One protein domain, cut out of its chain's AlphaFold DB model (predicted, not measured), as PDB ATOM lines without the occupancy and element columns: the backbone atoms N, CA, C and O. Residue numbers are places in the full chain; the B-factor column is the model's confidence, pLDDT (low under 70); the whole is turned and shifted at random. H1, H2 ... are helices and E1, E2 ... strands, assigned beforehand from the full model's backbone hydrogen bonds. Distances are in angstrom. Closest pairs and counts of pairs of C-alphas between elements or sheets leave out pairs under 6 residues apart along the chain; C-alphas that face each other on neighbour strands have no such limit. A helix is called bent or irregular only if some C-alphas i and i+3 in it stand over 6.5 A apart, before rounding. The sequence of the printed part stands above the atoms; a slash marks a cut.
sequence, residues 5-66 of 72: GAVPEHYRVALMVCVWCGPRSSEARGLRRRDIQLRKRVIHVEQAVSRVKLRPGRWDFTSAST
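Overview. This is residues 5 to 66 of the 72 residues of an uncharacterized protein of Acidipropionibacterium jensenii (UniProt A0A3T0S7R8). A long two-stranded hairpin, E1 and E2, has the short helix H2 packed on its end away from the turn, and helix H1 meets H2 with residues 14 to 18 while residues 8 to 13 stick out. The unnamed stretch 31 to 46 reaches away from the hairpin's turn, so that Arg 39 and Pro 56 mark the two ends of the longest axis. The printed part has 62 residues, with H1, H2, E1 and E2 in that order, an antiparallel sheet E1 - E2, and a mixed class of helices and strands. It is loose, with a radius of gyration of the C-alphas of 13.7 A, and only just flat, spanning 45 by 31 by 17 A.

Arrangement. H1, residues 9 to 21, touches H2, residues 25 to 30, with residues 14 to 18 alone; the closest C-alphas, of Ala 14 and Ala 28, are 6.7 A apart. They run opposite ways at a steep tilt of 68 degrees, only just short of about perpendicular. The closest C-alphas of H2 and E1, residues 47 to 55, are those of Glu 27 and Ala 48, 4.2 A apart. E1 and E2, residues 58 to 65, form an antiparallel hairpin at 151 degrees, with N 50 and O 62 2.9 A apart, within hydrogen-bond range. H1 is apart from both strands. Every O i to N i+4 pair is within range in H2, and 7 of 9 in H1.

Along the chain. H1 begins at C-alpha 9 (417.278, 655.267, 469.743) and is 19.1 A long; it is irregular, but only just, with C-alphas 10 and 13 6.9 A apart. H2 is 8.6 A long, E1 24.0 A and E2 23.0 A, ending at C-alpha 65 (418.550, 628.338, 462.368).

Size, cuts and confidence. The C-alphas farthest apart, of Arg 39 and Pro 56, are 46.2 A apart. The link H2 to E1 is long, with a short antiparallel pairing of residues 36 to 37 with 42 to 43. The printed part has no cut, and no printed residue is under 70 in pLDDT.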
ATOM      1  N   GLY A   5     409.197 657.684 469.585       86.50
ATOM      2  CA  GLY A   5     409.953 658.689 470.333       86.50
ATOM      3  C   GLY A   5     410.305 658.238 471.753       86.50
ATOM      4  O   GLY A   5     411.377 658.580 472.242       86.50
ATOM      5  N   ALA A   6     409.460 657.401 472.368       92.00
ATOM      6  CA  ALA A   6     409.679 656.844 473.705       92.00
ATOM      7  C   ALA A   6     410.660 655.656 473.720       92.00
ATOM      8  O   ALA A   6     411.123 655.241 474.779       92.00
ATOM      9  N   VAL A   7     410.977 655.093 472.552       90.38
ATOM     10  CA  VAL A   7     411.886 653.953 472.428       90.38
ATOM     11  C   VAL A   7     413.325 654.472 472.381       90.38
ATOM     12  O   VAL A   7     413.596 655.401 471.606       90.38
ATOM     13  N   PRO A   8     414.261 653.879 473.153       94.00
ATOM     14  CA  PRO A   8     415.680 654.196 473.043       94.00
ATOM     15  C   PRO A   8     416.140 654.117 471.590       94.00
ATOM     16  O   PRO A   8     415.754 653.203 470.862       94.00
ATOM     17  N   GLU A   9     416.963 655.071 471.163       92.00
ATOM     18  CA  GLU A   9     417.278 655.267 469.743       92.00
ATOM     19  C   GLU A   9     417.772 653.991 469.048       92.00
ATOM     20  O   GLU A   9     417.291 653.642 467.969       92.00
ATOM     21  N   HIS A  10     418.628 653.228 469.726       90.31
ATOM     22  CA  HIS A  10     419.187 651.973 469.225       90.31
ATOM     23  C   HIS A  10     418.143 650.864 468.984       90.31
ATOM     24  O   HIS A  10     418.403 649.944 468.212       90.31
ATOM     25  N   TYR A  11     416.952 650.946 469.585       90.88
ATOM     26  CA  TYR A  11     415.860 649.989 469.364       90.88
ATOM     27  C   TYR A  11     414.834 650.444 468.324       90.88
ATOM     28  O   TYR A  11     414.038 649.624 467.866       90.88
ATOM     29  N   ARG A  12     414.835 651.718 467.915       92.56
ATOM     30  CA  ARG A  12     413.811 652.258 467.003       92.56
ATOM     31  C   ARG A  12     413.799 651.534 465.661       92.56
ATOM     32  O   ARG A  12     412.735 651.137 465.195       92.56
ATOM     33  N   VAL A  13     414.977 651.300 465.080       90.25
ATOM     34  CA  VAL A  13     415.112 650.580 463.803       90.25
ATOM     35  C   VAL A  13     414.599 649.148 463.931       90.25
ATOM     36  O   VAL A  13     413.811 648.707 463.099       90.25
ATOM     37  N   ALA A  14     414.985 648.438 464.994       89.38
ATOM     38  CA  ALA A  14     414.510 647.079 465.242       89.38
ATOM     39  C   ALA A  14     412.981 647.035 465.389       89.38
ATOM     40  O   ALA A  14     412.330 646.170 464.806       89.38
ATOM     41  N   LEU A  15     412.393 648.002 466.101       91.12
ATOM     42  CA  LEU A  15     410.943 648.104 466.246       91.12
ATOM     43  C   LEU A  15     410.249 648.381 464.907       91.12
ATOM     44  O   LEU A  15     409.244 647.745 464.605       91.12
ATOM     45  N   MET A  16     410.791 649.285 464.087       91.88
ATOM     46  CA  MET A  16     410.263 649.538 462.745       91.88
ATOM     47  C   MET A  16     410.294 648.272 461.891       91.88
ATOM     48  O   MET A  16     409.290 647.936 461.273       91.88
ATOM     49  N   VAL A  17     411.405 647.535 461.894       91.06
ATOM     50  CA  VAL A  17     411.522 646.272 461.151       91.06
ATOM     51  C   VAL A  17     410.483 645.252 461.629       91.06
ATOM     52  O   VAL A  17     409.826 644.631 460.800       91.06
ATOM     53  N   CYS A  18     410.261 645.119 462.941       92.06
ATOM     54  CA  CYS A  18     409.206 644.259 463.490       92.06
ATOM     55  C   CYS A  18     407.807 644.642 462.989       92.06
ATOM     56  O   CYS A  18     407.046 643.770 462.578       92.06
ATOM     57  N   VAL A  19     407.482 645.938 463.012       91.94
ATOM     58  CA  VAL A  19     406.161 646.448 462.613       91.94
ATOM     59  C   VAL A  19     405.920 646.288 461.113       91.94
ATOM     60  O   VAL A  19     404.829 645.897 460.715       91.94
ATOM     61  N   TRP A  20     406.923 646.572 460.280       91.19
ATOM     62  CA  TRP A  20     406.758 646.600 458.825       91.19
ATOM     63  C   TRP A  20     407.014 645.255 458.140       91.19
ATOM     64  O   TRP A  20     406.428 644.992 457.095       91.19
ATOM     65  N   CYS A  21     407.886 644.408 458.692       90.75
ATOM     66  CA  CYS A  21     408.298 643.149 458.057       90.75
ATOM     67  C   CYS A  21     407.791 641.896 458.793       90.75
ATOM     68  O   CYS A  21     408.034 640.779 458.338       90.75
ATOM     69  N   GLY A  22     407.150 642.049 459.956       90.06
ATOM     70  CA  GLY A  22     406.617 640.935 460.744       90.06
ATOM     71  C   GLY A  22     407.613 639.893 461.301       90.06
ATOM     72  O   GLY A  22     407.185 638.748 461.527       90.06
ATOM     73  N   PRO A  23     408.919 640.167 461.538       91.25
ATOM     74  CA  PRO A  23     409.737 639.232 462.294       91.25
ATOM     75  C   PRO A  23     409.252 639.136 463.744       91.25
ATOM     76  O   PRO A  23     408.859 640.117 464.376       91.25
ATOM     77  N   ARG A  24     409.311 637.927 464.298       89.25
ATOM     78  CA  ARG A  24     409.061 637.680 465.721       89.25
ATOM     79  C   ARG A  24     410.192 638.278 466.554       89.25
ATOM     80  O   ARG A  24     411.308 638.457 466.076       89.25
ATOM     81  N   SER A  25     409.953 638.501 467.846       89.62
ATOM     82  CA  SER A  25     410.982 639.048 468.746       89.62
ATOM     83  C   SER A  25     412.255 638.187 468.826       89.62
ATOM     84  O   SER A  25     413.342 638.715 469.047       89.62
ATOM     85  N   SER A  26     412.149 636.867 468.635       90.81
ATOM     86  CA  SER A  26     413.295 635.952 468.524       90.81
ATOM     87  C   SER A  26     414.085 636.152 467.230       90.81
ATOM     88  O   SER A  26     415.312 636.168 467.263       90.81
ATOM     89  N   GLU A  27     413.390 636.342 466.114       92.69
ATOM     90  CA  GLU A  27     413.963 636.571 464.785       92.69
ATOM     91  C   GLU A  27     414.655 637.942 464.724       92.69
ATOM     92  O   GLU A  27     415.804 638.042 464.312       92.69
ATOM     93  N   ALA A  28     414.017 638.992 465.249       92.69
ATOM     94  CA  ALA A  28     414.593 640.337 465.301       92.69
ATOM     95  C   ALA A  28     415.883 640.404 466.138       92.69
ATOM     96  O   ALA A  28     416.819 641.109 465.774       92.69
ATOM     97  N   ARG A  29     415.959 639.641 467.240       91.44
ATOM     98  CA  ARG A  29     417.190 639.499 468.044       91.44
ATOM     99  C   ARG A  29     418.271 638.672 467.349       91.44
ATOM    100  O   ARG A  29     419.447 638.873 467.627       91.44
ATOM    101  N   GLY A  30     417.871 637.721 466.508       92.00
ATOM    102  CA  GLY A  30     418.778 636.876 465.732       92.00
ATOM    103  C   GLY A  30     419.274 637.521 464.441       92.00
ATOM    104  O   GLY A  30     420.223 637.006 463.853       92.00
ATOM    105  N   LEU A  31     418.661 638.632 464.024       91.50
ATOM    106  CA  LEU A  31     418.960 639.305 462.773       91.50
ATOM    107  C   LEU A  31     420.379 639.877 462.774       91.50
ATOM    108  O   LEU A  31     420.776 640.637 463.659       91.50
ATOM    109  N   ARG A  32     421.143 639.544 461.737       90.50
ATOM    110  CA  ARG A  32     422.514 640.011 461.540       90.50
ATOM    111  C   ARG A  32     422.571 641.010 460.400       90.50
ATOM    112  O   ARG A  32     421.767 641.003 459.479       90.50
ATOM    113  N   ARG A  33     423.614 641.836 460.386       90.50
ATOM    114  CA  ARG A  33     423.827 642.806 459.301       90.50
ATOM    115  C   ARG A  33     423.914 642.151 457.910       90.50
ATOM    116  O   ARG A  33     423.456 642.746 456.943       90.50
ATOM    117  N   ARG A  34     424.461 640.929 457.817       91.75
ATOM    118  CA  ARG A  34     424.569 640.152 456.561       91.75
ATOM    119  C   ARG A  34     423.217 639.723 455.986       91.75
ATOM    120  O   ARG A  34     423.124 639.434 454.800       91.75
ATOM    121  N   ASP A  35     422.195 639.687 456.831       91.31
ATOM    122  CA  ASP A  35     420.859 639.233 456.473       91.31
ATOM    123  C   ASP A  35     420.071 640.329 455.725       91.31
ATOM    124  O   ASP A  35     419.027 640.065 455.128       91.31
ATOM    125  N   ILE A  36     420.576 641.570 455.724       90.31
ATOM    126  CA  ILE A  36     419.937 642.742 455.123       90.31
ATOM    127  C   ILE A  36     420.539 643.006 453.737       90.31
ATOM    128  O   ILE A  36     421.652 643.517 453.603       90.31
ATOM    129  N   GLN A  37     419.771 642.730 452.683       91.94
ATOM    130  CA  GLN A  37     420.148 643.036 451.303       91.94
ATOM    131  C   GLN A  37     419.503 644.346 450.846       91.94
ATOM    132  O   GLN A  37     418.452 644.354 450.205       91.94
ATOM    133  N   LEU A  38     420.168 645.470 451.124       90.50
ATOM    134  CA  LEU A  38     419.640 646.812 450.838       90.50
ATOM    135  C   LEU A  38     419.299 647.035 449.357       90.50
ATOM    136  O   LEU A  38     418.246 647.584 449.048       90.50
ATOM    137  N   ARG A  39     420.146 646.561 448.429       94.06
ATOM    138  CA  ARG A  39     419.909 646.715 446.979       94.06
ATOM    139  C   ARG A  39     418.667 645.967 446.500       94.06
ATOM    140  O   ARG A  39     417.958 646.466 445.638       94.06
ATOM    141  N   LYS A  40     418.406 644.788 447.070       92.31
ATOM    142  CA  LYS A  40     417.230 643.975 446.732       92.31
ATOM    143  C   LYS A  40     416.009 644.321 447.580       92.31
ATOM    144  O   LYS A  40     414.927 643.840 447.277       92.31
ATOM    145  N   ARG A  41     416.178 645.150 448.619       90.94
ATOM    146  CA  ARG A  41     415.151 645.470 449.623       90.94
ATOM    147  C   ARG A  41     414.589 644.209 450.299       90.94
ATOM    148  O   ARG A  41     413.400 644.131 450.577       90.94
ATOM    149  N   VAL A  42     415.456 643.225 450.553       91.31
ATOM    150  CA  VAL A  42     415.098 641.942 451.180       91.31
ATOM    151  C   VAL A  42     415.801 641.803 452.526       91.31
ATOM    152  O   VAL A  42     416.981 642.135 452.651       91.31
ATOM    153  N   ILE A  43     415.078 641.279 453.517       91.50
ATOM    154  CA  ILE A  43     415.621 640.846 454.807       91.50
ATOM    155  C   ILE A  43     415.458 639.326 454.891       91.50
ATOM    156  O   ILE A  43     414.341 638.818 454.812       91.50
ATOM    157  N   HIS A  44     416.567 638.608 455.038       92.75
ATOM    158  CA  HIS A  44     416.582 637.156 455.195       92.75
ATOM    159  C   HIS A  44     416.530 636.785 456.677       92.75
ATOM    160  O   HIS A  44     417.436 637.099 457.435       92.75
ATOM    161  N   VAL A  45     415.477 636.113 457.128       91.00
ATOM    162  CA  VAL A  45     415.401 635.674 458.528       91.00
ATOM    163  C   VAL A  45     415.992 634.275 458.637       91.00
ATOM    164  O   VAL A  45     415.289 633.286 458.472       91.00
ATOM    165  N   GLU A  46     417.293 634.212 458.907       90.50
ATOM    166  CA  GLU A  46     418.048 632.951 458.960       90.50
ATOM    167  C   GLU A  46     418.188 632.400 460.385       90.50
ATOM    168  O   GLU A  46     418.559 631.242 460.576       90.50
ATOM    169  N   GLN A  47     417.929 633.212 461.417       92.44
ATOM    170  CA  GLN A  47     418.127 632.824 462.814       92.44
ATOM    171  C   GLN A  47     417.065 633.386 463.753       92.44
ATOM    172  O   GLN A  47     416.576 634.501 463.587       92.44
ATOM    173  N   ALA A  48     416.775 632.616 464.799       92.69
ATOM    174  CA  ALA A  48     415.890 633.001 465.884       92.69
ATOM    175  C   ALA A  48     416.567 632.744 467.234       92.69
ATOM    176  O   ALA A  48     417.076 631.653 467.490       92.69
ATOM    177  N   VAL A  49     416.555 633.752 468.109       93.44
ATOM    178  CA  VAL A  49     417.103 633.672 469.469       93.44
ATOM    179  C   VAL A  49     415.990 633.370 470.466       93.44
ATOM    180  O   VAL A  49     415.039 634.148 470.603       93.44
ATOM    181  N   SER A  50     416.123 632.264 471.194       91.81
ATOM    182  CA  SER A  50     415.213 631.863 472.265       91.81
ATOM    183  C   SER A  50     415.921 631.876 473.617       91.81
ATOM    184  O   SER A  50     417.132 631.679 473.718       91.81
ATOM    185  N   ARG A  51     415.152 632.143 474.676       92.50
ATOM    186  CA  ARG A  51     415.643 632.063 476.050       92.50
ATOM    187  C   ARG A  51     415.338 630.671 476.586       92.50
ATOM    188  O   ARG A  51     414.171 630.298 476.677       92.50
ATOM    189  N   VAL A  52     416.370 629.925 476.952       92.81
ATOM    190  CA  VAL A  52     416.263 628.551 477.449       92.81
ATOM    191  C   VAL A  52     416.629 628.488 478.925       92.81
ATOM    192  O   VAL A  52     417.523 629.192 479.397       92.81
ATOM    193  N   LYS A  53     415.899 627.667 479.683       93.94
ATOM    194  CA  LYS A  53     416.175 627.434 481.101       93.94
ATOM    195  C   LYS A  53     417.210 626.322 481.206       93.94
ATOM    196  O   LYS A  53     416.901 625.182 480.883       93.94
ATOM    197  N   LEU A  54     418.416 626.649 481.662       91.44
ATOM    198  CA  LEU A  54     419.482 625.654 481.826       91.44
ATOM    199  C   LEU A  54     419.368 624.915 483.164       91.44
ATOM    200  O   LEU A  54     419.623 623.722 483.248       91.44
ATOM    201  N   ARG A  55     419.002 625.643 484.223       92.81
ATOM    202  CA  ARG A  55     418.794 625.124 485.585       92.81
ATOM    203  C   ARG A  55     417.874 626.071 486.368       92.81
ATOM    204  O   ARG A  55     417.622 627.184 485.892       92.81
ATOM    205  N   PRO A  56     417.345 625.687 487.545       94.31
ATOM    206  CA  PRO A  56     416.598 626.614 488.393       94.31
ATOM    207  C   PRO A  56     417.383 627.919 488.610       94.31
ATOM    208  O   PRO A  56     418.570 627.888 488.922       94.31
ATOM    209  N   GLY A  57     416.748 629.063 488.342       93.69
ATOM    210  CA  GLY A  57     417.367 630.390 488.461       93.69
ATOM    211  C   GLY A  57     418.347 630.807 487.351       93.69
ATOM    212  O   GLY A  57     418.748 631.965 487.339       93.69
ATOM    213  N   ARG A  58     418.715 629.937 486.394       92.88
ATOM    214  CA  ARG A  58     419.643 630.287 485.298       92.88
ATOM    215  C   ARG A  58     418.989 630.145 483.929       92.88
ATOM    216  O   ARG A  58     418.578 629.056 483.524       92.88
ATOM    217  N   TRP A  59     418.986 631.255 483.207       93.06
ATOM    218  CA  TRP A  59     418.544 631.349 481.825       93.06
ATOM    219  C   TRP A  59     419.733 631.641 480.929       93.06
ATOM    220  O   TRP A  59     420.664 632.327 481.347       93.06
ATOM    221  N   ASP A  60     419.672 631.134 479.710       93.62
ATOM    222  CA  ASP A  60     420.639 631.445 478.670       93.62
ATOM    223  C   ASP A  60     419.918 631.728 477.356       93.62
ATOM    224  O   ASP A  60     418.715 631.473 477.220       93.62
ATOM    225  N   PHE A  61     420.645 632.276 476.396       91.81
ATOM    226  CA  PHE A  61     420.155 632.515 475.054       91.81
ATOM    227  C   PHE A  61     420.768 631.501 474.103       91.81
ATOM    228  O   PHE A  61     421.981 631.321 474.056       91.81
ATOM    229  N   THR A  62     419.920 630.856 473.312       91.12
ATOM    230  CA  THR A  62     420.360 629.991 472.219       91.12
ATOM    231  C   THR A  62     419.842 630.531 470.898       91.12
ATOM    232  O   THR A  62     418.767 631.133 470.836       91.12
ATOM    233  N   SER A  63     420.619 630.336 469.838       89.38
ATOM    234  CA  SER A  63     420.215 630.662 468.476       89.38
ATOM    235  C   SER A  63     419.909 629.381 467.717       89.38
ATOM    236  O   SER A  63     420.775 628.514 467.616       89.38
ATOM    237  N   ALA A  64     418.723 629.295 467.130       85.56
ATOM    238  CA  ALA A  64     418.371 628.255 466.175       85.56
ATOM    239  C   ALA A  64     418.364 628.835 464.759       85.56
ATOM    240  O   ALA A  64     417.984 629.994 464.556       85.56
ATOM    241  N   SER A  65     418.767 628.030 463.780       81.00
ATOM    242  CA  SER A  65     418.550 628.338 462.368       81.00
ATOM    243  C   SER A  65     417.046 628.408 462.107       81.00
ATOM    244  O   SER A  65     416.297 627.533 462.541       81.00
ATOM    245  N   THR A  66     416.591 629.452 461.426       75.62
ATOM    246  CA  THR A  66     415.201 629.561 460.985       75.62
ATOM    247  C   THR A  66     415.100 628.917 459.614       75.62
ATOM    248  O   THR A  66     415.801 629.313 458.691       75.62
TER     249      THR A  66